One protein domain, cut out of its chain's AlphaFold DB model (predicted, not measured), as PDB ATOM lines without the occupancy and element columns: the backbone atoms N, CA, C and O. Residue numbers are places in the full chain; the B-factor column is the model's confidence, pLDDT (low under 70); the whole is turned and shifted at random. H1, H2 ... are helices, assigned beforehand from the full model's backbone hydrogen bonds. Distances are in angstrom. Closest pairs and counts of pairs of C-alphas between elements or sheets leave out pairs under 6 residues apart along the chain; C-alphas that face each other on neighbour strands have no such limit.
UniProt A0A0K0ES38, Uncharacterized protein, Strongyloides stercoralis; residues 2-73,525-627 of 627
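AT A GLANCE: This is residues 2 to 73 and 525 to 627 of the 627 residues of an uncharacterized protein of Strongyloides stercoralis (UniProt A0A0K0ES38). The model is a long rod with the 61-residue helix H4 running along much of it. H1 and H2 pack beside the last part of H4 as a three-helix bundle at one end, and H3 folds back along the first part of H4 as a long hairpin toward the other end, where residues 557 to 562 stick out. The 175 printed residues include four named helices, H1 to H4 in chain order, and no named strand; the class is all helix. The whole is extended, with a radius of gyration of the C-alphas of 27.8 A and spans of 90 by 42 by 17 A.

HOW THE PARTS SIT: H1, residues 2 to 30, touches H2, residues 47 to 63, and the two form a helical hairpin. They run opposite ways at a shallow tilt of 15 degrees, the closest C-alphas being those of Ile 10 and Val 60, 7.1 A apart. H3, residues 527 to 560, touches H4, residues 566 to 626, in a second helical hairpin; the closest C-alphas are those of Ile 541 and Val 579, 5.6 A apart. These two run opposite ways at a shallow tilt of 34.9 degrees, only just short of steep. H4 touches H3 with residues 572 to 596 alone. H4 is the hub, touching three helices. It touches H1 with residues 599 to 623 alone, opposite ways at a steep tilt of 39 degrees; the closest C-alphas are those of Leu 6 and Ile 620, 5.9 A apart. It touches H2 with residues 606 to 624 alone, the same way at a shallow tilt of 24 degrees; the closest C-alphas are those of Glu 63 and Phe 621, 5.6 A apart. H3 is apart from H1 and from H2. Every O i to N i+4 pair is within hydrogen-bond range in H4, against 17 of 25 in H1, 10 of 13 in H2 and 29 of 30 in H3.

IN THESE COORDINATES: H1 begins at C-alpha 2, (-52.781, 16.086, -27.366), is 41.6 A long and has a kink of 29 degrees near residue 14. H2 is 25.8 A long. H3 begins at C-alpha 527, (-34.773, 27.880, 13.296), and is 48.9 A long. H4, 75.6 A long, has a kink of 27 degrees near residue 616 and ends at C-alpha 626, (-42.576, 22.126, -26.844).

THE WHOLE: The C-alphas farthest apart, those of Arg 69 and Asn 562, are 89.9 A apart. Residues 74 to 524 are not printed, and C-alphas 73 and 525 are 56.1 A apart across the cut. The link from H1 to H2, 16 residues, is long; that from H3 to H4, five residues, is tight. In a short pairing, residues 38 to 39 are parallel to residues 525 to 526. The mean pLDDT of the printed part is 86.9, with residues 2 to 4, 68 to 70, 72, 622 and 624 to 627 under 70.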
ATOM      1  N   ALA A   2     -53.436  15.337 -28.448       59.54
ATOM      2  CA  ALA A   2     -52.781  16.086 -27.366       59.54
ATOM      3  C   ALA A   2     -53.256  17.548 -27.248       59.54
ATOM      4  O   ALA A   2     -53.515  17.986 -26.138       59.54
ATOM      5  N   ILE A   3     -53.506  18.269 -28.352       67.84
ATOM      6  CA  ILE A   3     -54.022  19.657 -28.261       67.84
ATOM      7  C   ILE A   3     -55.387  19.754 -27.573       67.84
ATOM      8  O   ILE A   3     -55.591  20.620 -26.733       67.84
ATOM      9  N   VAL A   4     -56.336  18.883 -27.926       62.52
ATOM     10  CA  VAL A   4     -57.694  18.910 -27.348       62.52
ATOM     11  C   VAL A   4     -57.632  18.595 -25.853       62.52
ATOM     12  O   VAL A   4     -58.212  19.325 -25.052       62.52
ATOM     13  N   LYS A   5     -56.820  17.592 -25.475       73.14
ATOM     14  CA  LYS A   5     -56.513  17.290 -24.068       73.14
ATOM     15  C   LYS A   5     -55.946  18.504 -23.334       73.14
ATOM     16  O   LYS A   5     -56.304  18.752 -22.187       73.14
ATOM     17  N   LEU A   6     -55.083  19.277 -23.990       76.59
ATOM     18  CA  LEU A   6     -54.509  20.474 -23.386       76.59
ATOM     19  C   LEU A   6     -55.548  21.567 -23.119       76.59
ATOM     20  O   LEU A   6     -55.450  22.243 -22.104       76.59
ATOM     21  N   GLN A   7     -56.565  21.729 -23.969       73.67
ATOM     22  CA  GLN A   7     -57.615  22.743 -23.778       73.67
ATOM     23  C   GLN A   7     -58.553  22.426 -22.610       73.67
ATOM     24  O   GLN A   7     -58.910  23.326 -21.848       73.67
ATOM     25  N   GLU A   8     -58.929  21.155 -22.462       80.58
ATOM     26  CA  GLU A   8     -59.708  20.667 -21.318       80.58
ATOM     27  C   GLU A   8     -58.909  20.799 -20.015       80.58
ATOM     28  O   GLU A   8     -59.446  21.248 -18.998       80.58
ATOM     29  N   GLY A   9     -57.599  20.520 -20.074       82.47
ATOM     30  CA  GLY A   9     -56.681  20.686 -18.947       82.47
ATOM     31  C   GLY A   9     -56.687  22.098 -18.354       82.47
ATOM     32  O   GLY A   9     -56.627  22.254 -17.137       82.47
ATOM     33  N   ILE A  10     -56.842  23.135 -19.181       85.77
ATOM     34  CA  ILE A  10     -56.826  24.530 -18.711       85.77
ATOM     35  C   ILE A  10     -58.065  24.888 -17.890       85.77
ATOM     36  O   ILE A  10     -57.960  25.609 -16.902       85.77
ATOM     37  N   VAL A  11     -59.244  24.404 -18.279       83.68
ATOM     38  CA  VAL A  11     -60.495  24.673 -17.544       83.68
ATOM     39  C   VAL A  11     -60.467  23.984 -16.186       83.68
ATOM     40  O   VAL A  11     -60.840  24.580 -15.174       83.68
ATOM     41  N   GLN A  12     -59.980  22.743 -16.166       86.90
ATOM     42  CA  GLN A  12     -59.801  21.991 -14.933       86.90
ATOM     43  C   GLN A  12     -58.851  22.722 -13.977       86.90
ATOM     44  O   GLN A  12     -59.150  22.863 -12.792       86.90
ATOM     45  N   LEU A  13     -57.758  23.269 -14.507       87.17
ATOM     46  CA  LEU A  13     -56.783  24.021 -13.732       87.17
ATOM     47  C   LEU A  13     -57.364  25.277 -13.052       87.17
ATOM     48  O   LEU A  13     -57.039  25.563 -11.901       87.17
ATOM     49  N   GLN A  14     -58.270  26.002 -13.711       88.09
ATOM     50  CA  GLN A  14     -58.908  27.195 -13.134       88.09
ATOM     51  C   GLN A  14     -59.788  26.882 -11.914       88.09
ATOM     52  O   GLN A  14     -59.876  27.692 -10.993       88.09
ATOM     53  N   LYS A  15     -60.418  25.701 -11.875       89.12
ATOM     54  CA  LYS A  15     -61.212  25.259 -10.719       89.12
ATOM     55  C   LYS A  15     -60.327  24.939  -9.514       89.12
ATOM     56  O   LYS A  15     -60.687  25.244  -8.382       89.12
ATOM     57  N   GLU A  16     -59.171  24.335  -9.768       89.49
ATOM     58  CA  GLU A  16     -58.215  23.957  -8.726       89.49
ATOM     59  C   GLU A  16     -57.610  25.175  -8.024       89.49
ATOM     60  O   GLU A  16     -57.485  25.160  -6.801       89.49
ATOM     61  N   ILE A  17     -57.337  26.250  -8.774       91.10
ATOM     62  CA  ILE A  17     -56.926  27.552  -8.222       91.10
ATOM     63  C   ILE A  17     -57.899  28.031  -7.136       91.10
ATOM     64  O   ILE A  17     -57.470  28.398  -6.044       91.10
ATOM     65  N   GLY A  18     -59.210  27.962  -7.390       88.72
ATOM     66  CA  GLY A  18     -60.228  28.386  -6.422       88.72
ATOM     67  C   GLY A  18     -60.282  27.525  -5.154       88.72
ATOM     68  O   GLY A  18     -60.454  28.057  -4.062       88.72
ATOM     69  N   SER A  19     -60.108  26.203  -5.270       90.95
ATOM     70  CA  SER A  19     -60.064  25.309  -4.099       90.95
ATOM     71  C   SER A  19     -58.816  25.517  -3.244       90.95
ATOM     72  O   SER A  19     -58.878  25.381  -2.026       90.95
ATOM     73  N   PHE A  20     -57.689  25.849  -3.872       93.28
ATOM     74  CA  PHE A  20     -56.436  26.084  -3.171       93.28
ATOM     75  C   PHE A  20     -56.477  27.335  -2.282       93.28
ATOM     76  O   PHE A  20     -55.984  27.287  -1.158       93.28
ATOM     77  N   GLN A  21     -57.126  28.410  -2.739       92.25
ATOM     78  CA  GLN A  21     -57.260  29.647  -1.962       92.25
ATOM     79  C   GLN A  21     -57.850  29.402  -0.561       92.25
ATOM     80  O   GLN A  21     -57.325  29.925   0.411       92.25
ATOM     81  N   GLY A  22     -58.876  28.553  -0.430       90.38
ATOM     82  CA  GLY A  22     -59.485  28.279   0.879       90.38
ATOM     83  C   GLY A  22     -58.585  27.498   1.848       90.38
ATOM     84  O   GLY A  22     -58.677  27.690   3.055       90.38
ATOM     85  N   LEU A  23     -57.701  26.631   1.341       92.38
ATOM     86  CA  LEU A  23     -56.719  25.923   2.176       92.38
ATOM     87  C   LEU A  23     -55.606  26.854   2.655       92.38
ATOM     88  O   LEU A  23     -55.081  26.679   3.753       92.38
ATOM     89  N   LEU A  24     -55.235  27.809   1.803       92.88
ATOM     90  CA  LEU A  24     -54.218  28.799   2.107       92.88
ATOM     91  C   LEU A  24     -54.627  29.652   3.313       92.88
ATOM     92  O   LEU A  24     -53.819  29.844   4.214       92.88
ATOM     93  N   ASP A  25     -55.891  30.070   3.358       90.44
ATOM     94  CA  ASP A  25     -56.422  30.911   4.431       90.44
ATOM     95  C   ASP A  25     -56.334  30.216   5.810       90.44
ATOM     96  O   ASP A  25     -55.862  30.820   6.765       90.44
ATOM     97  N   SER A  26     -56.674  28.923   5.924       91.14
ATOM     98  CA  SER A  26     -56.580  28.183   7.205       91.14
ATOM     99  C   SER A  26     -55.151  27.982   7.716       91.14
ATOM    100  O   SER A  26     -54.931  27.813   8.911       91.14
ATOM    101  N   ALA A  27     -54.172  27.935   6.817       91.92
ATOM    102  CA  ALA A  27     -52.782  27.733   7.202       91.92
ATOM    103  C   ALA A  27     -52.149  29.003   7.779       91.92
ATOM    104  O   ALA A  27     -51.254  28.901   8.618       91.92
ATOM    105  N   ILE A  28     -52.619  30.174   7.340       92.06
ATOM    106  CA  ILE A  28     -52.199  31.461   7.896       92.06
ATOM    107  C   ILE A  28     -52.505  31.480   9.401       92.06
ATOM    108  O   ILE A  28     -51.596  31.741  10.183       92.06
ATOM    109  N   ASP A  29     -53.703  31.058   9.812       90.44
ATOM    110  CA  ASP A  29     -54.116  31.034  11.224       90.44
ATOM    111  C   ASP A  29     -53.191  30.180  12.125       90.44
ATOM    112  O   ASP A  29     -52.804  30.595  13.216       90.44
ATOM    113  N   GLU A  30     -52.799  28.979  11.683       90.35
ATOM    114  CA  GLU A  30     -51.938  28.075  12.470       90.35
ATOM    115  C   GLU A  30     -50.493  28.599  12.595       90.35
ATOM    116  O   GLU A  30     -49.801  28.306  13.574       90.35
ATOM    117  N   SER A  31     -50.032  29.400  11.627       90.49
ATOM    118  CA  SER A  31     -48.680  29.973  11.626       90.49
ATOM    119  C   SER A  31     -48.462  31.078  12.670       90.49
ATOM    120  O   SER A  31     -47.322  31.443  12.944       90.49
ATOM    121  N   GLU A  32     -49.526  31.576  13.303       90.12
ATOM    122  CA  GLU A  32     -49.454  32.690  14.260       90.12
ATOM    123  C   GLU A  32     -49.185  32.253  15.722       90.12
ATOM    124  O   GLU A  32     -49.042  33.097  16.609       90.12
ATOM    125  N   VAL A  33     -49.089  30.946  16.015       90.22
ATOM    126  CA  VAL A  33     -48.942  30.414  17.389       90.22
ATOM    127  C   VAL A  33     -47.463  30.150  17.781       90.22
ATOM    128  O   VAL A  33     -46.849  29.264  17.189       90.22
ATOM    129  N   PRO A  34     -46.917  30.741  18.875       90.73
ATOM    130  CA  PRO A  34     -45.475  30.735  19.202       90.73
ATOM    131  C   PRO A  34     -44.871  29.373  19.625       90.73
ATOM    132  O   PRO A  34     -45.585  28.475  20.087       90.73
ATOM    133  N   LEU A  35     -43.536  29.244  19.520       94.03
ATOM    134  CA  LEU A  35     -42.707  28.074  19.898       94.03
ATOM    135  C   LEU A  35     -42.050  28.222  21.297       94.03
ATOM    136  O   LEU A  35     -42.120  29.291  21.903       94.03
ATOM    137  N   LYS A  36     -41.430  27.155  21.840       90.80
ATOM    138  CA  LYS A  36     -40.883  27.122  23.219       90.80
ATOM    139  C   LYS A  36     -39.476  27.712  23.341       90.80
ATOM    140  O   LYS A  36     -39.210  28.471  24.268       90.80
ATOM    141  N   VAL A  37     -38.567  27.299  22.461       94.73
ATOM    142  CA  VAL A  37     -37.137  27.649  22.461       94.73
ATOM    143  C   VAL A  37     -36.650  28.158  21.103       94.73
ATOM    144  O   VAL A  37     -35.491  28.546  20.991       94.73
ATOM    145  N   LEU A  38     -37.503  28.174  20.074       95.32
ATOM    146  CA  LEU A  38     -37.159  28.649  18.729       95.32
ATOM    147  C   LEU A  38     -37.962  29.884  18.302       95.32
ATOM    148  O   LEU A  38     -39.046  30.153  18.815       95.32
ATOM    149  N   LEU A  39     -37.438  30.614  17.317       93.29
ATOM    150  CA  LEU A  39     -38.205  31.566  16.506       93.29
ATOM    151  C   LEU A  39     -38.788  30.863  15.274       93.29
ATOM    152  O   LEU A  39     -38.117  30.005  14.691       93.29
ATOM    153  N   HIS A  40     -39.981  31.284  14.837       93.46
ATOM    154  CA  HIS A  40     -40.521  30.858  13.545       93.46
ATOM    155  C   HIS A  40     -39.555  31.215  12.419       93.46
ATOM    156  O   HIS A  40     -38.909  32.268  12.412       93.46
ATOM    157  N   SER A  41     -39.432  30.300  11.470       92.86
ATOM    158  CA  SER A  41     -38.607  30.488  10.297       92.86
ATOM    159  C   SER A  41     -39.301  31.403   9.294       92.86
ATOM    160  O   SER A  41     -40.510  31.345   9.117       92.86
ATOM    161  N   THR A  42     -38.528  32.143   8.498       89.09
ATOM    162  CA  THR A  42     -39.053  32.712   7.243       89.09
ATOM    163  C   THR A  42     -39.543  31.619   6.288       89.09
ATOM    164  O   THR A  42     -40.343  31.877   5.398       89.09
ATOM    165  N   ALA A  43     -39.094  30.376   6.482       86.91
ATOM    166  CA  ALA A  43     -39.511  29.231   5.688       86.91
ATOM    167  C   ALA A  43     -40.938  28.758   5.978       86.91
ATOM    168  O   ALA A  43     -41.472  28.004   5.169       86.91
ATOM    169  N   SER A  44     -41.546  29.140   7.100       91.94
ATOM    170  CA  SER A  44     -42.963  28.880   7.365       91.94
ATOM    171  C   SER A  44     -43.857  30.045   6.944       91.94
ATOM    172  O   SER A  44     -45.071  29.917   7.056       91.94
ATOM    173  N   ASP A  45     -43.301  31.134   6.397       90.64
ATOM    174  CA  ASP A  45     -44.085  32.291   5.966       90.64
ATOM    175  C   ASP A  45     -44.955  31.962   4.743       90.64
ATOM    176  O   ASP A  45     -44.475  31.649   3.649       90.64
ATOM    177  N   ILE A  46     -46.267  32.022   4.932       91.68
ATOM    178  CA  ILE A  46     -47.269  31.600   3.953       91.68
ATOM    179  C   ILE A  46     -47.633  32.727   2.970       91.68
ATOM    180  O   ILE A  46     -48.158  32.446   1.889       91.68
ATOM    181  N   TRP A  47     -47.314  33.987   3.273       90.39
ATOM    182  CA  TRP A  47     -47.808  35.139   2.508       90.39
ATOM    183  C   TRP A  47     -47.320  35.194   1.057       90.39
ATOM    184  O   TRP A  47     -48.064  35.602   0.166       90.39
ATOM    185  N   GLU A  48     -46.111  34.713   0.782       89.77
ATOM    186  CA  GLU A  48     -45.575  34.615  -0.581       89.77
ATOM    187  C   GLU A  48     -46.446  33.723  -1.490       89.77
ATOM    188  O   GLU A  48     -46.657  34.027  -2.667       89.77
ATOM    189  N   LEU A  49     -47.019  32.642  -0.944       92.04
ATOM    190  CA  LEU A  49     -47.881  31.727  -1.704       92.04
ATOM    191  C   LEU A  49     -49.128  32.423  -2.226       92.04
ATOM    192  O   LEU A  49     -49.609  32.108  -3.316       92.04
ATOM    193  N   LYS A  50     -49.646  33.366  -1.437       91.63
ATOM    194  CA  LYS A  50     -50.818  34.146  -1.807       91.63
ATOM    195  C   LYS A  50     -50.543  34.962  -3.064       91.63
ATOM    196  O   LYS A  50     -51.354  34.925  -3.984       91.63
ATOM    197  N   VAL A  51     -49.395  35.635  -3.113       90.53
ATOM    198  CA  VAL A  51     -48.980  36.467  -4.253       90.53
ATOM    199  C   VAL A  51     -48.770  35.610  -5.500       90.53
ATOM    200  O   VAL A  51     -49.293  35.914  -6.568       90.53
ATOM    201  N   ASN A  52     -48.080  34.481  -5.349       90.79
ATOM    202  CA  ASN A  52     -47.794  33.581  -6.461       90.79
ATOM    203  C   ASN A  52     -49.068  32.997  -7.088       90.79
ATOM    204  O   ASN A  52     -49.184  32.962  -8.313       90.79
ATOM    205  N   LEU A  53     -50.035  32.556  -6.270       93.00
ATOM    206  CA  LEU A  53     -51.333  32.069  -6.758       93.00
ATOM    207  C   LEU A  53     -52.006  33.064  -7.698       93.00
ATOM    208  O   LEU A  53     -52.524  32.664  -8.747       93.00
ATOM    209  N   ASP A  54     -51.952  34.342  -7.336       88.61
ATOM    210  CA  ASP A  54     -52.580  35.409  -8.097       88.61
ATOM    211  C   ASP A  54     -51.894  35.595  -9.483       88.61
ATOM    212  O   ASP A  54     -52.592  35.713 -10.495       88.61
ATOM    213  N   ASP A  55     -50.562  35.477  -9.597       88.67
ATOM    214  CA  ASP A  55     -49.804  35.577 -10.870       88.67
ATOM    215  C   ASP A  55     -50.027  34.400 -11.836       88.67
ATOM    216  O   ASP A  55     -50.057  34.528 -13.071       88.67
ATOM    217  N   ILE A  56     -50.209  33.206 -11.286       87.52
ATOM    218  CA  ILE A  56     -50.435  32.000 -12.085       87.52
ATOM    219  C   ILE A  56     -51.825  32.028 -12.666       87.52
ATOM    220  O   ILE A  56     -52.001  31.684 -13.830       87.52
ATOM    221  N   ALA A  57     -52.808  32.471 -11.881       88.11
ATOM    222  CA  ALA A  57     -54.160  32.657 -12.372       88.11
ATOM    223  C   ALA A  57     -54.171  33.541 -13.634       88.11
ATOM    224  O   ALA A  57     -54.888  33.235 -14.594       88.11
ATOM    225  N   LEU A  58     -53.307  34.563 -13.686       86.03
ATOM    226  CA  LEU A  58     -53.119  35.416 -14.861       86.03
ATOM    227  C   LEU A  58     -52.391  34.705 -16.021       86.03
ATOM    228  O   LEU A  58     -52.849  34.775 -17.163       86.03
ATOM    229  N   THR A  59     -51.307  33.967 -15.764       85.61
ATOM    230  CA  THR A  59     -50.542  33.241 -16.805       85.61
ATOM    231  C   THR A  59     -51.351  32.089 -17.413       85.61
ATOM    232  O   THR A  59     -51.360  31.923 -18.638       85.61
ATOM    233  N   VAL A  60     -52.104  31.356 -16.573       86.40
ATOM    234  CA  VAL A  60     -53.092  30.314 -16.932       86.40
ATOM    235  C   VAL A  60     -54.014  30.796 -18.057       86.40
ATOM    236  O   VAL A  60     -54.265  30.085 -19.038       86.40
ATOM    237  N   ALA A  61     -54.457  32.051 -17.962       80.51
ATOM    238  CA  ALA A  61     -55.322  32.667 -18.956       80.51
ATOM    239  C   ALA A  61     -54.636  32.935 -20.320       80.51
ATOM    240  O   ALA A  61     -55.325  32.951 -21.345       80.51
ATOM    241  N   GLN A  62     -53.313  33.127 -20.375       81.02
ATOM    242  CA  GLN A  62     -52.587  33.565 -21.579       81.02
ATOM    243  C   GLN A  62     -52.123  32.405 -22.464       81.02
ATOM    244  O   GLN A  62     -52.341  32.410 -23.671       81.02
ATOM    245  N   GLU A  63     -51.517  31.380 -21.896       79.22
ATOM    246  CA  GLU A  63     -50.958  30.252 -22.649       79.22
ATOM    247  C   GLU A  63     -52.020  29.268 -23.162       79.22
ATOM    248  O   GLU A  63     -51.801  28.573 -24.157       79.22
ATOM    249  N   LYS A  64     -53.247  29.353 -22.624       81.14
ATOM    250  CA  LYS A  64     -54.457  28.885 -23.320       81.14
ATOM    251  C   LYS A  64     -54.495  29.299 -24.787       81.14
ATOM    252  O   LYS A  64     -55.050  28.576 -25.613       81.14
ATOM    253  N   LYS A  65     -53.891  30.441 -25.123       76.17
ATOM    254  CA  LYS A  65     -53.784  30.938 -26.493       76.17
ATOM    255  C   LYS A  65     -52.640  30.286 -27.310       76.17
ATOM    256  O   LYS A  65     -52.822  30.171 -28.518       76.17
ATOM    257  N   ASN A  66     -51.523  29.823 -26.721       76.62
ATOM    258  CA  ASN A  66     -50.330  29.302 -27.422       76.62
ATOM    259  C   ASN A  66     -50.397  27.780 -27.724       76.62
ATOM    260  O   ASN A  66     -49.920  27.367 -28.784       76.62
ATOM    261  N   VAL A  67     -51.013  26.941 -26.860       75.32
ATOM    262  CA  VAL A  67     -51.009  25.457 -27.014       75.32
ATOM    263  C   VAL A  67     -51.521  25.017 -28.374       75.32
ATOM    264  O   VAL A  67     -51.127  24.009 -28.963       75.32
ATOM    265  N   LYS A  68     -52.448  25.828 -28.869       68.91
ATOM    266  CA  LYS A  68     -53.103  25.649 -30.141       68.91
ATOM    267  C   LYS A  68     -52.114  25.518 -31.316       68.91
ATOM    268  O   LYS A  68     -52.531  24.970 -32.324       68.91
ATOM    269  N   ARG A  69     -50.865  26.009 -31.233       69.49
ATOM    270  CA  ARG A  69     -49.972  26.197 -32.401       69.49
ATOM    271  C   ARG A  69     -48.939  25.111 -32.680       69.49
ATOM    272  O   ARG A  69     -48.474  25.024 -33.803       69.49
ATOM    273  N   LYS A  70     -48.516  24.354 -31.684       68.59
ATOM    274  CA  LYS A  70     -47.215  23.707 -31.747       68.59
ATOM    275  C   LYS A  70     -47.292  22.217 -32.132       68.59
ATOM    276  O   LYS A  70     -46.329  21.685 -32.620       68.59
ATOM    277  N   PHE A  71     -48.436  21.525 -31.999       71.38
ATOM    278  CA  PHE A  71     -48.589  20.039 -32.058       71.38
ATOM    279  C   PHE A  71     -48.119  19.294 -33.307       71.38
ATOM    280  O   PHE A  71     -48.277  18.082 -33.426       71.38
ATOM    281  N   GLU A  72     -47.527  20.006 -34.233       55.78
ATOM    282  CA  GLU A  72     -47.234  19.595 -35.574       55.78
ATOM    283  C   GLU A  72     -45.782  18.990 -35.749       55.78
ATOM    284  O   GLU A  72     -45.533  18.532 -36.856       55.78
ATOM    285  N   ILE A  73     -44.844  18.857 -34.748       70.71
ATOM    286  CA  ILE A  73     -43.366  18.525 -34.940       70.71
ATOM    287  C   ILE A  73     -42.720  17.213 -34.319       70.71
ATOM    288  O   ILE A  73     -41.774  16.673 -34.895       70.71
ATOM    289  N   GLN A 525     -33.761  30.615  19.857       95.65
ATOM    290  CA  GLN A 525     -32.780  30.603  18.773       95.65
ATOM    291  C   GLN A 525     -33.450  30.577  17.386       95.65
ATOM    292  O   GLN A 525     -34.558  30.053  17.238       95.65
ATOM    293  N   PRO A 526     -32.804  31.115  16.332       94.63
ATOM    294  CA  PRO A 526     -33.320  31.025  14.968       94.63
ATOM    295  C   PRO A 526     -33.424  29.574  14.488       94.63
ATOM    296  O   PRO A 526     -32.478  28.801  14.637       94.63
ATOM    297  N   PHE A 527     -34.523  29.232  13.810       93.05
ATOM    298  CA  PHE A 527     -34.773  27.880  13.296       93.05
ATOM    299  C   PHE A 527     -33.613  27.286  12.477       93.05
ATOM    300  O   PHE A 527     -33.256  26.122  12.645       93.05
ATOM    301  N   GLY A 528     -32.999  28.093  11.603       87.59
ATOM    302  CA  GLY A 528     -31.874  27.641  10.778       87.59
ATOM    303  C   GLY A 528     -30.642  27.271  11.606       87.59
ATOM    304  O   GLY A 528     -30.016  26.246  11.347       87.59
ATOM    305  N   GLY A 529     -30.335  28.065  12.636       90.66
ATOM    306  CA  GLY A 529     -29.257  27.754  13.576       90.66
ATOM    307  C   GLY A 529     -29.560  26.491  14.380       90.66
ATOM    308  O   GLY A 529     -28.689  25.649  14.556       90.66
ATOM    309  N   ALA A 530     -30.821  26.296  14.764       94.15
ATOM    310  CA  ALA A 530     -31.219  25.188  15.620       94.15
ATOM    311  C   ALA A 530     -31.030  23.797  15.010       94.15
ATOM    312  O   ALA A 530     -30.691  22.852  15.719       94.15
ATOM    313  N   LYS A 531     -31.185  23.651  13.693       90.93
ATOM    314  CA  LYS A 531     -30.901  22.374  13.019       90.93
ATOM    315  C   LYS A 531     -29.415  22.027  13.047       90.93
ATOM    316  O   LYS A 531     -29.060  20.908  13.412       90.93
ATOM    317  N   ALA A 532     -28.561  23.000  12.724       90.29
ATOM    318  CA  ALA A 532     -27.112  22.841  12.830       90.29
ATOM    319  C   ALA A 532     -26.703  22.553  14.275       90.29
ATOM    320  O   ALA A 532     -25.799  21.759  14.522       90.29
ATOM    321  N   ASP A 533     -27.416  23.137  15.235       95.06
ATOM    322  CA  ASP A 533     -27.190  22.847  16.638       95.06
ATOM    323  C   ASP A 533     -27.528  21.403  16.979       95.06
ATOM    324  O   ASP A 533     -26.731  20.780  17.660       95.06
ATOM    325  N   VAL A 534     -28.623  20.817  16.483       95.42
ATOM    326  CA  VAL A 534     -28.922  19.388  16.720       95.42
ATOM    327  C   VAL A 534     -27.814  18.477  16.184       95.42
ATOM    328  O   VAL A 534     -27.457  17.487  16.823       95.42
ATOM    329  N   GLU A 535     -27.217  18.802  15.042       89.61
ATOM    330  CA  GLU A 535     -26.094  18.040  14.485       89.61
ATOM    331  C   GLU A 535     -24.798  18.263  15.251       89.61
ATOM    332  O   GLU A 535     -24.078  17.301  15.532       89.61
ATOM    333  N   LYS A 536     -24.520  19.520  15.615       93.01
ATOM    334  CA  LYS A 536     -23.407  19.870  16.493       93.01
ATOM    335  C   LYS A 536     -23.555  19.084  17.796       93.01
ATOM    336  O   LYS A 536     -22.609  18.420  18.199       93.01
ATOM    337  N   ILE A 537     -24.755  19.040  18.376       95.90
ATOM    338  CA  ILE A 537     -25.093  18.250  19.562       95.90
ATOM    339  C   ILE A 537     -24.839  16.759  19.318       95.90
ATOM    340  O   ILE A 537     -24.142  16.139  20.111       95.90
ATOM    341  N   ASN A 538     -25.338  16.170  18.230       94.35
ATOM    342  CA  ASN A 538     -25.112  14.750  17.931       94.35
ATOM    343  C   ASN A 538     -23.629  14.415  17.731       94.35
ATOM    344  O   ASN A 538     -23.173  13.373  18.193       94.35
ATOM    345  N   SER A 539     -22.884  15.284  17.050       90.61
ATOM    346  CA  SER A 539     -21.452  15.112  16.789       90.61
ATOM    347  C   SER A 539     -20.664  15.183  18.084       90.61
ATOM    348  O   SER A 539     -19.867  14.288  18.348       90.61
ATOM    349  N   ILE A 540     -20.969  16.180  18.921       94.00
ATOM    350  CA  ILE A 540     -20.423  16.283  20.271       94.00
ATOM    351  C   ILE A 540     -20.754  15.003  21.040       94.00
ATOM    352  O   ILE A 540     -19.844  14.339  21.511       94.00
ATOM    353  N   ILE A 541     -22.018  14.570  21.090       93.84
ATOM    354  CA  ILE A 541     -22.420  13.350  21.808       93.84
ATOM    355  C   ILE A 541     -21.661  12.114  21.303       93.84
ATOM    356  O   ILE A 541     -21.172  11.325  22.107       93.84
ATOM    357  N   LEU A 542     -21.548  11.912  19.990       90.62
ATOM    358  CA  LEU A 542     -20.874  10.751  19.404       90.62
ATOM    359  C   LEU A 542     -19.364  10.776  19.630       90.62
ATOM    360  O   LEU A 542     -18.789   9.752  20.002       90.62
ATOM    361  N   GLU A 543     -18.721  11.919  19.394       89.30
ATOM    362  CA  GLU A 543     -17.286  12.094  19.598       89.30
ATOM    363  C   GLU A 543     -16.944  11.941  21.077       89.30
ATOM    364  O   GLU A 543     -16.065  11.151  21.420       89.30
ATOM    365  N   THR A 544     -17.714  12.587  21.955       90.56
ATOM    366  CA  THR A 544     -17.585  12.444  23.402       90.56
ATOM    367  C   THR A 544     -17.837  10.999  23.842       90.56
ATOM    368  O   THR A 544     -17.050  10.470  24.618       90.56
ATOM    369  N   ASN A 545     -18.832  10.283  23.309       91.39
ATOM    370  CA  ASN A 545     -19.061   8.871  23.653       91.39
ATOM    371  C   ASN A 545     -17.974   7.928  23.116       91.39
ATOM    372  O   ASN A 545     -17.599   6.959  23.779       91.39
ATOM    373  N   ARG A 546     -17.435   8.189  21.919       88.73
ATOM    374  CA  ARG A 546     -16.303   7.431  21.367       88.73
ATOM    375  C   ARG A 546     -15.051   7.668  22.196       88.73
ATOM    376  O   ARG A 546     -14.347   6.700  22.488       88.73
ATOM    377  N   PHE A 547     -14.805   8.925  22.563       88.64
ATOM    378  CA  PHE A 547     -13.780   9.288  23.523       88.64
ATOM    379  C   PHE A 547     -13.980   8.470  24.791       88.64
ATOM    380  O   PHE A 547     -13.094   7.688  25.106       88.64
ATOM    381  N   ILE A 548     -15.150   8.563  25.435       89.72
ATOM    382  CA  ILE A 548     -15.457   7.865  26.688       89.72
ATOM    383  C   ILE A 548     -15.141   6.376  26.542       89.72
ATOM    384  O   ILE A 548     -14.406   5.834  27.352       89.72
ATOM    385  N   LYS A 549     -15.581   5.715  25.466       89.66
ATOM    386  CA  LYS A 549     -15.324   4.283  25.247       89.66
ATOM    387  C   LYS A 549     -13.837   3.934  25.110       89.66
ATOM    388  O   LYS A 549     -13.385   2.950  25.693       89.66
ATOM    389  N   VAL A 550     -13.083   4.681  24.299       88.95
ATOM    390  CA  VAL A 550     -11.648   4.416  24.082       88.95
ATOM    391  C   VAL A 550     -10.850   4.766  25.331       88.95
ATOM    392  O   VAL A 550     -10.002   3.986  25.750       88.95
ATOM    393  N   ALA A 551     -11.156   5.908  25.934       88.73
ATOM    394  CA  ALA A 551     -10.601   6.364  27.193       88.73
ATOM    395  C   ALA A 551     -10.835   5.352  28.312       88.73
ATOM    396  O   ALA A 551      -9.888   5.028  29.013       88.73
ATOM    397  N   SER A 552     -12.050   4.811  28.448       88.56
ATOM    398  CA  SER A 552     -12.358   3.768  29.428       88.56
ATOM    399  C   SER A 552     -11.533   2.510  29.184       88.56
ATOM    400  O   SER A 552     -10.944   2.003  30.123       88.56
ATOM    401  N   LYS A 553     -11.393   2.053  27.932       88.48
ATOM    402  CA  LYS A 553     -10.549   0.888  27.633       88.48
ATOM    403  C   LYS A 553      -9.070   1.141  27.944       88.48
ATOM    404  O   LYS A 553      -8.418   0.283  28.519       88.48
ATOM    405  N   ILE A 554      -8.538   2.308  27.575       89.26
ATOM    406  CA  ILE A 554      -7.156   2.678  27.913       89.26
ATOM    407  C   ILE A 554      -6.999   2.784  29.431       89.26
ATOM    408  O   ILE A 554      -5.971   2.378  29.956       89.26
ATOM    409  N   ALA A 555      -7.999   3.314  30.136       86.93
ATOM    410  CA  ALA A 555      -7.999   3.383  31.591       86.93
ATOM    411  C   ALA A 555      -8.008   1.983  32.221       86.93
ATOM    412  O   ALA A 555      -7.277   1.771  33.182       86.93
ATOM    413  N   ASP A 556      -8.750   1.025  31.659       86.88
ATOM    414  CA  ASP A 556      -8.721  -0.380  32.082       86.88
ATOM    415  C   ASP A 556      -7.344  -1.016  31.813       86.88
ATOM    416  O   ASP A 556      -6.743  -1.578  32.725       86.88
ATOM    417  N   ASP A 557      -6.780  -0.843  30.610       86.17
ATOM    418  CA  ASP A 557      -5.447  -1.358  30.254       86.17
ATOM    419  C   ASP A 557      -4.340  -0.736  31.142       86.17
ATOM    420  O   ASP A 557      -3.360  -1.387  31.512       86.17
ATOM    421  N   LEU A 558      -4.481   0.544  31.504       87.29
ATOM    422  CA  LEU A 558      -3.596   1.230  32.448       87.29
ATOM    423  C   LEU A 558      -3.779   0.694  33.871       87.29
ATOM    424  O   LEU A 558      -2.788   0.454  34.561       87.29
ATOM    425  N   LYS A 559      -5.020   0.443  34.294       84.76
ATOM    426  CA  LYS A 559      -5.337  -0.142  35.598       84.76
ATOM    427  C   LYS A 559      -4.751  -1.544  35.749       84.76
ATOM    428  O   LYS A 559      -4.179  -1.835  36.796       84.76
ATOM    429  N   ASP A 560      -4.798  -2.364  34.701       79.35
ATOM    430  CA  ASP A 560      -4.142  -3.680  34.661       79.35
ATOM    431  C   ASP A 560      -2.610  -3.575  34.801       79.35
ATOM    432  O   ASP A 560      -1.951  -4.493  35.289       79.35
ATOM    433  N   ASN A 561      -2.035  -2.423  34.446       79.24
ATOM    434  CA  ASN A 561      -0.632  -2.073  34.674       79.24
ATOM    435  C   ASN A 561      -0.387  -1.333  36.011       79.24
ATOM    436  O   ASN A 561       0.668  -0.720  36.182       79.24
ATOM    437  N   ASN A 562      -1.332  -1.383  36.962       77.06
ATOM    438  CA  ASN A 562      -1.314  -0.661  38.245       77.06
ATOM    439  C   ASN A 562      -1.197   0.870  38.113       77.06
ATOM    440  O   ASN A 562      -0.713   1.547  39.023       77.06
ATOM    441  N   PHE A 563      -1.647   1.429  36.992       77.32
ATOM    442  CA  PHE A 563      -1.678   2.866  36.747       77.32
ATOM    443  C   PHE A 563      -3.134   3.356  36.696       77.32
ATOM    444  O   PHE A 563      -3.802   3.232  35.676       77.32
ATOM    445  N   GLU A 564      -3.642   3.924  37.792       75.01
ATOM    446  CA  GLU A 564      -4.999   4.490  37.861       75.01
ATOM    447  C   GLU A 564      -4.940   6.019  38.010       75.01
ATOM    448  O   GLU A 564      -4.301   6.540  38.924       75.01
ATOM    449  N   ASP A 565      -5.615   6.746  37.117       77.40
ATOM    450  CA  ASP A 565      -5.700   8.212  37.142       77.40
ATOM    451  C   ASP A 565      -7.102   8.650  37.597       77.40
ATOM    452  O   ASP A 565      -8.053   8.713  36.817       77.40
ATOM    453  N   SER A 566      -7.252   8.936  38.891       79.32
ATOM    454  CA  SER A 566      -8.542   9.324  39.476       79.32
ATOM    455  C   SER A 566      -9.083  10.651  38.930       79.32
ATOM    456  O   SER A 566     -10.299  10.809  38.799       79.32
ATOM    457  N   LEU A 567      -8.199  11.591  38.573       81.49
ATOM    458  CA  LEU A 567      -8.584  12.864  37.967       81.49
ATOM    459  C   LEU A 567      -9.168  12.623  36.574       81.49
ATOM    460  O   LEU A 567     -10.189  13.212  36.209       81.49
ATOM    461  N   PHE A 568      -8.567  11.701  35.826       82.98
ATOM    462  CA  PHE A 568      -9.081  11.276  34.535       82.98
ATOM    463  C   PHE A 568     -10.464  10.607  34.639       82.98
ATOM    464  O   PHE A 568     -11.360  10.912  33.851       82.98
ATOM    465  N   ILE A 569     -10.694   9.767  35.653       84.02
ATOM    466  CA  ILE A 569     -12.015   9.161  35.904       84.02
ATOM    467  C   ILE A 569     -13.076  10.229  36.230       84.02
ATOM    468  O   ILE A 569     -14.213  10.146  35.762       84.02
ATOM    469  N   GLN A 570     -12.725  11.273  36.986       85.81
ATOM    470  CA  GLN A 570     -13.637  12.392  37.238       85.81
ATOM    471  C   GLN A 570     -13.980  13.153  35.951       85.81
ATOM    472  O   GLN A 570     -15.147  13.484  35.727       85.81
ATOM    473  N   LYS A 571     -12.986  13.398  35.088       86.79
ATOM    474  CA  LYS A 571     -13.215  13.996  33.766       86.79
ATOM    475  C   LYS A 571     -14.187  13.154  32.935       86.79
ATOM    476  O   LYS A 571     -15.142  13.710  32.399       86.79
ATOM    477  N   LEU A 572     -14.029  11.826  32.921       87.92
ATOM    478  CA  LEU A 572     -14.960  10.914  32.240       87.92
ATOM    479  C   LEU A 572     -16.414  11.080  32.702       87.92
ATOM    480  O   LEU A 572     -17.323  11.123  31.871       87.92
ATOM    481  N   ASN A 573     -16.643  11.252  34.005       89.22
ATOM    482  CA  ASN A 573     -17.984  11.504  34.539       89.22
ATOM    483  C   ASN A 573     -18.547  12.869  34.111       89.22
ATOM    484  O   ASN A 573     -19.734  12.974  33.794       89.22
ATOM    485  N   ASN A 574     -17.713  13.913  34.068       91.44
ATOM    486  CA  ASN A 574     -18.134  15.236  33.596       91.44
ATOM    487  C   ASN A 574     -18.557  15.192  32.126       91.44
ATOM    488  O   ASN A 574     -19.608  15.732  31.777       91.44
ATOM    489  N   TYR A 575     -17.788  14.493  31.289       91.22
ATOM    490  CA  TYR A 575     -18.154  14.263  29.895       91.22
ATOM    491  C   TYR A 575     -19.494  13.521  29.787       91.22
ATOM    492  O   TYR A 575     -20.363  13.938  29.026       91.22
ATOM    493  N   SER A 576     -19.718  12.487  30.607       91.40
ATOM    494  CA  SER A 576     -20.991  11.751  30.625       91.40
ATOM    495  C   SER A 576     -22.191  12.616  31.039       91.40
ATOM    496  O   SER A 576     -23.282  12.449  30.495       91.40
ATOM    497  N   ASN A 577     -22.022  13.539  31.989       93.45
ATOM    498  CA  ASN A 577     -23.097  14.441  32.417       93.45
ATOM    499  C   ASN A 577     -23.428  15.493  31.352       93.45
ATOM    500  O   ASN A 577     -24.602  15.782  31.118       93.45
ATOM    501  N   ALA A 578     -22.406  16.045  30.693       93.59
ATOM    502  CA  ALA A 578     -22.599  16.978  29.588       93.59
ATOM    503  C   ALA A 578     -23.381  16.323  28.440       93.59
ATOM    504  O   ALA A 578     -24.320  16.926  27.924       93.59
ATOM    505  N   VAL A 579     -23.068  15.060  28.120       94.02
ATOM    506  CA  VAL A 579     -23.826  14.257  27.145       94.02
ATOM    507  C   VAL A 579     -25.307  14.179  27.525       94.02
ATOM    508  O   VAL A 579     -26.158  14.496  26.700       94.02
ATOM    509  N   LYS A 580     -25.635  13.860  28.781       94.52
ATOM    510  CA  LYS A 580     -27.030  13.770  29.239       94.52
ATOM    511  C   LYS A 580     -27.795  15.098  29.119       94.52
ATOM    512  O   LYS A 580     -28.936  15.123  28.667       94.52
ATOM    513  N   ASN A 581     -27.182  16.214  29.510       95.18
ATOM    514  CA  ASN A 581     -27.832  17.528  29.415       95.18
ATOM    515  C   ASN A 581     -28.069  17.941  27.956       95.18
ATOM    516  O   ASN A 581     -29.104  18.525  27.627       95.18
ATOM    517  N   LEU A 582     -27.120  17.611  27.078       96.03
ATOM    518  CA  LEU A 582     -27.287  17.796  25.646       96.03
ATOM    519  C   LEU A 582     -28.425  16.942  25.081       96.03
ATOM    520  O   LEU A 582     -29.157  17.435  24.229       96.03
ATOM    521  N   GLU A 583     -28.623  15.712  25.561       95.81
ATOM    522  CA  GLU A 583     -29.757  14.867  25.155       95.81
ATOM    523  C   GLU A 583     -31.112  15.500  25.520       95.81
ATOM    524  O   GLU A 583     -32.028  15.511  24.700       95.81
ATOM    525  N   GLU A 584     -31.251  16.088  26.711       94.83
ATOM    526  CA  GLU A 584     -32.492  16.765  27.117       94.83
ATOM    527  C   GLU A 584     -32.761  18.045  26.314       94.83
ATOM    528  O   GLU A 584     -33.899  18.309  25.908       94.83
ATOM    529  N   LEU A 585     -31.722  18.854  26.082       96.22
ATOM    530  CA  LEU A 585     -31.823  20.047  25.241       96.22
ATOM    531  C   LEU A 585     -32.202  19.663  23.812       96.22
ATOM    532  O   LEU A 585     -33.110  20.260  23.230       96.22
ATOM    533  N   LYS A 586     -31.542  18.632  23.281       95.95
ATOM    534  CA  LYS A 586     -31.813  18.080  21.961       95.95
ATOM    535  C   LYS A 586     -33.291  17.741  21.806       95.95
ATOM    536  O   LYS A 586     -33.880  18.204  20.842       95.95
ATOM    537  N   LEU A 587     -33.919  17.058  22.764       95.54
ATOM    538  CA  LEU A 587     -35.348  16.722  22.684       95.54
ATOM    539  C   LEU A 587     -36.256  17.957  22.552       95.54
ATOM    540  O   LEU A 587     -37.210  17.945  21.777       95.54
ATOM    541  N   LYS A 588     -35.971  19.043  23.283       95.36
ATOM    542  CA  LYS A 588     -36.759  20.289  23.197       95.36
ATOM    543  C   LYS A 588     -36.598  20.967  21.842       95.36
ATOM    544  O   LYS A 588     -37.583  21.431  21.271       95.36
ATOM    545  N   ILE A 589     -35.358  21.030  21.360       96.89
ATOM    546  CA  ILE A 589     -35.053  21.580  20.044       96.89
ATOM    547  C   ILE A 589     -35.733  20.721  18.976       96.89
ATOM    548  O   ILE A 589     -36.372  21.267  18.090       96.89
ATOM    549  N   GLU A 590     -35.672  19.395  19.086       95.98
ATOM    550  CA  GLU A 590     -36.312  18.454  18.165       95.98
ATOM    551  C   GLU A 590     -37.840  18.583  18.145       95.98
ATOM    552  O   GLU A 590     -38.429  18.502  17.072       95.98
ATOM    553  N   ASP A 591     -38.496  18.826  19.282       94.44
ATOM    554  CA  ASP A 591     -39.947  19.054  19.347       94.44
ATOM    555  C   ASP A 591     -40.373  20.342  18.627       94.44
ATOM    556  O   ASP A 591     -41.325  20.338  17.836       94.44
ATOM    557  N   ASP A 592     -39.674  21.451  18.881       96.76
ATOM    558  CA  ASP A 592     -39.954  22.725  18.214       96.76
ATOM    559  C   ASP A 592     -39.567  22.668  16.737       96.76
ATOM    560  O   ASP A 592     -40.331  23.135  15.894       96.76
ATOM    561  N   ILE A 593     -38.439  22.027  16.410       95.39
ATOM    562  CA  ILE A 593     -38.067  21.705  15.032       95.39
ATOM    563  C   ILE A 593     -39.187  20.902  14.396       95.39
ATOM    564  O   ILE A 593     -39.598  21.258  13.308       95.39
ATOM    565  N   LYS A 594     -39.743  19.882  15.053       94.29
ATOM    566  CA  LYS A 594     -40.825  19.059  14.499       94.29
ATOM    567  C   LYS A 594     -42.092  19.868  14.243       94.29
ATOM    568  O   LYS A 594     -42.787  19.613  13.259       94.29
ATOM    569  N   ARG A 595     -42.429  20.812  15.123       94.41
ATOM    570  CA  ARG A 595     -43.595  21.683  14.948       94.41
ATOM    571  C   ARG A 595     -43.381  22.699  13.836       94.41
ATOM    572  O   ARG A 595     -44.231  22.816  12.961       94.41
ATOM    573  N   GLU A 596     -42.251  23.386  13.851       95.02
ATOM    574  CA  GLU A 596     -41.875  24.318  12.796       95.02
ATOM    575  C   GLU A 596     -41.742  23.579  11.465       95.02
ATOM    576  O   GLU A 596     -42.245  24.029  10.447       95.02
ATOM    577  N   ASP A 597     -41.212  22.362  11.485       92.02
ATOM    578  CA  ASP A 597     -41.197  21.458  10.348       92.02
ATOM    579  C   ASP A 597     -42.609  21.077   9.915       92.02
ATOM    580  O   ASP A 597     -42.802  20.845   8.732       92.02
ATOM    581  N   ASN A 598     -43.609  20.996  10.798       94.07
ATOM    582  CA  ASN A 598     -44.999  20.785  10.388       94.07
ATOM    583  C   ASN A 598     -45.590  22.033   9.720       94.07
ATOM    584  O   ASN A 598     -46.324  21.882   8.750       94.07
ATOM    585  N   LEU A 599     -45.268  23.238  10.199       94.26
ATOM    586  CA  LEU A 599     -45.697  24.501   9.586       94.26
ATOM    587  C   LEU A 599     -45.038  24.701   8.232       94.26
ATOM    588  O   LEU A 599     -45.712  24.905   7.229       94.26
ATOM    589  N   ILE A 600     -43.722  24.527   8.186       93.21
ATOM    590  CA  ILE A 600     -42.948  24.444   6.960       93.21
ATOM    591  C   ILE A 600     -43.531  23.342   6.090       93.21
ATOM    592  O   ILE A 600     -43.726  23.573   4.912       93.21
ATOM    593  N   ARG A 601     -43.895  22.169   6.623       89.15
ATOM    594  CA  ARG A 601     -44.528  21.100   5.835       89.15
ATOM    595  C   ARG A 601     -45.883  21.518   5.303       89.15
ATOM    596  O   ARG A 601     -46.202  21.143   4.189       89.15
ATOM    597  N   MET A 602     -46.676  22.261   6.053       93.07
ATOM    598  CA  MET A 602     -47.982  22.734   5.624       93.07
ATOM    599  C   MET A 602     -47.847  23.821   4.561       93.07
ATOM    600  O   MET A 602     -48.417  23.669   3.485       93.07
ATOM    601  N   ARG A 603     -47.033  24.858   4.803       93.90
ATOM    602  CA  ARG A 603     -46.652  25.856   3.797       93.90
ATOM    603  C   ARG A 603     -46.105  25.155   2.575       93.90
ATOM    604  O   ARG A 603     -46.520  25.451   1.472       93.90
ATOM    605  N   ASN A 604     -45.232  24.180   2.760       88.63
ATOM    606  CA  ASN A 604     -44.696  23.402   1.664       88.63
ATOM    607  C   ASN A 604     -45.795  22.600   0.985       88.63
ATOM    608  O   ASN A 604     -45.812  22.576  -0.225       88.63
ATOM    609  N   GLN A 605     -46.737  21.983   1.690       90.32
ATOM    610  CA  GLN A 605     -47.853  21.252   1.090       90.32
ATOM    611  C   GLN A 605     -48.755  22.180   0.277       90.32
ATOM    612  O   GLN A 605     -49.290  21.797  -0.769       90.32
ATOM    613  N   LEU A 606     -48.896  23.416   0.735       93.86
ATOM    614  CA  LEU A 606     -49.626  24.442   0.030       93.86
ATOM    615  C   LEU A 606     -48.842  24.953  -1.166       93.86
ATOM    616  O   LEU A 606     -49.356  24.896  -2.268       93.86
ATOM    617  N   GLN A 607     -47.584  25.334  -0.992       93.41
ATOM    618  CA  GLN A 607     -46.641  25.631  -2.062       93.41
ATOM    619  C   GLN A 607     -46.592  24.483  -3.059       93.41
ATOM    620  O   GLN A 607     -46.489  24.734  -4.240       93.41
ATOM    621  N   ILE A 608     -46.712  23.230  -2.625       85.44
ATOM    622  CA  ILE A 608     -46.778  22.047  -3.479       85.44
ATOM    623  C   ILE A 608     -48.082  22.052  -4.249       85.44
ATOM    624  O   ILE A 608     -48.083  21.784  -5.437       85.44
ATOM    625  N   THR A 609     -49.206  22.309  -3.602       90.86
ATOM    626  CA  THR A 609     -50.501  22.323  -4.286       90.86
ATOM    627  C   THR A 609     -50.582  23.488  -5.268       90.86
ATOM    628  O   THR A 609     -51.003  23.305  -6.407       90.86
ATOM    629  N   LEU A 610     -50.077  24.648  -4.869       92.78
ATOM    630  CA  LEU A 610     -49.853  25.803  -5.711       92.78
ATOM    631  C   LEU A 610     -48.916  25.463  -6.854       92.78
ATOM    632  O   LEU A 610     -49.234  25.716  -7.999       92.78
ATOM    633  N   ASN A 611     -47.796  24.818  -6.571       86.63
ATOM    634  CA  ASN A 611     -46.861  24.380  -7.584       86.63
ATOM    635  C   ASN A 611     -47.507  23.357  -8.501       86.63
ATOM    636  O   ASN A 611     -47.268  23.460  -9.678       86.63
ATOM    637  N   LYS A 612     -48.373  22.438  -8.055       87.57
ATOM    638  CA  LYS A 612     -49.141  21.553  -8.952       87.57
ATOM    639  C   LYS A 612     -50.036  22.361  -9.868       87.57
ATOM    640  O   LYS A 612     -50.260  21.967 -11.003       87.57
ATOM    641  N   ILE A 613     -50.557  23.477  -9.379       89.41
ATOM    642  CA  ILE A 613     -51.300  24.417 -10.202       89.41
ATOM    643  C   ILE A 613     -50.345  25.119 -11.187       89.41
ATOM    644  O   ILE A 613     -50.616  25.100 -12.382       89.41
ATOM    645  N   ILE A 614     -49.203  25.660 -10.744       88.93
ATOM    646  CA  ILE A 614     -48.143  26.245 -11.599       88.93
ATOM    647  C   ILE A 614     -47.638  25.245 -12.614       88.93
ATOM    648  O   ILE A 614     -47.277  25.604 -13.721       88.93
ATOM    649  N   GLU A 615     -47.559  23.994 -12.224       80.78
ATOM    650  CA  GLU A 615     -46.984  22.908 -12.970       80.78
ATOM    651  C   GLU A 615     -48.009  22.439 -13.965       80.78
ATOM    652  O   GLU A 615     -47.683  22.365 -15.127       80.78
ATOM    653  N   LYS A 616     -49.268  22.219 -13.587       85.98
ATOM    654  CA  LYS A 616     -50.334  21.999 -14.566       85.98
ATOM    655  C   LYS A 616     -50.407  23.162 -15.540       85.98
ATOM    656  O   LYS A 616     -50.543  22.911 -16.734       85.98
ATOM    657  N   ALA A 617     -50.251  24.397 -15.057       85.15
ATOM    658  CA  ALA A 617     -50.149  25.575 -15.906       85.15
ATOM    659  C   ALA A 617     -48.965  25.398 -16.856       85.15
ATOM    660  O   ALA A 617     -49.162  25.242 -18.046       85.15
ATOM    661  N   SER A 618     -47.753  25.265 -16.342       82.09
ATOM    662  CA  SER A 618     -46.507  25.086 -17.086       82.09
ATOM    663  C   SER A 618     -46.487  23.845 -17.973       82.09
ATOM    664  O   SER A 618     -45.843  23.855 -18.999       82.09
ATOM    665  N   ILE A 619     -47.192  22.772 -17.640       80.43
ATOM    666  CA  ILE A 619     -47.343  21.543 -18.422       80.43
ATOM    667  C   ILE A 619     -48.199  21.877 -19.604       80.43
ATOM    668  O   ILE A 619     -47.842  21.576 -20.732       80.43
ATOM    669  N   ILE A 620     -49.315  22.544 -19.357       77.65
ATOM    670  CA  ILE A 620     -50.103  23.040 -20.454       77.65
ATOM    671  C   ILE A 620     -49.212  23.963 -21.283       77.65
ATOM    672  O   ILE A 620     -49.213  23.806 -22.488       77.65
ATOM    673  N   PHE A 621     -48.376  24.798 -20.665       76.94
ATOM    674  CA  PHE A 621     -47.670  25.917 -21.303       76.94
ATOM    675  C   PHE A 621     -46.335  25.554 -21.938       76.94
ATOM    676  O   PHE A 621     -45.792  26.255 -22.786       76.94
ATOM    677  N   ASN A 622     -45.823  24.396 -21.577       68.88
ATOM    678  CA  ASN A 622     -44.656  23.780 -22.152       68.88
ATOM    679  C   ASN A 622     -45.075  22.693 -23.092       68.88
ATOM    680  O   ASN A 622     -44.454  22.604 -24.125       68.88
ATOM    681  N   ILE A 623     -46.128  21.912 -22.843       70.94
ATOM    682  CA  ILE A 623     -46.692  21.110 -23.926       70.94
ATOM    683  C   ILE A 623     -47.075  22.084 -25.023       70.94
ATOM    684  O   ILE A 623     -46.637  21.895 -26.142       70.94
ATOM    685  N   THR A 624     -47.682  23.221 -24.686       63.04
ATOM    686  CA  THR A 624     -47.754  24.323 -25.622       63.04
ATOM    687  C   THR A 624     -46.415  24.630 -26.244       63.04
ATOM    688  O   THR A 624     -46.373  24.608 -27.451       63.04
ATOM    689  N   SER A 625     -45.388  24.976 -25.462       61.37
ATOM    690  CA  SER A 625     -44.107  25.512 -25.917       61.37
ATOM    691  C   SER A 625     -43.068  24.456 -26.296       61.37
ATOM    692  O   SER A 625     -41.897  24.774 -26.473       61.37
ATOM    693  N   SER A 626     -43.469  23.223 -26.492       51.36
ATOM    694  CA  SER A 626     -42.576  22.126 -26.844       51.36
ATOM    695  C   SER A 626     -43.100  21.423 -28.058       51.36
ATOM    696  O   SER A 626     -42.287  21.004 -28.869       51.36
ATOM    697  N   LEU A 627     -44.429  21.338 -28.163       60.31
ATOM    698  CA  LEU A 627     -45.099  20.895 -29.358       60.31
ATOM    699  C   LEU A 627     -44.362  21.498 -30.609       60.31
ATOM    700  O   LEU A 627     -44.154  20.684 -31.529       60.31
TER     701      LEU A 627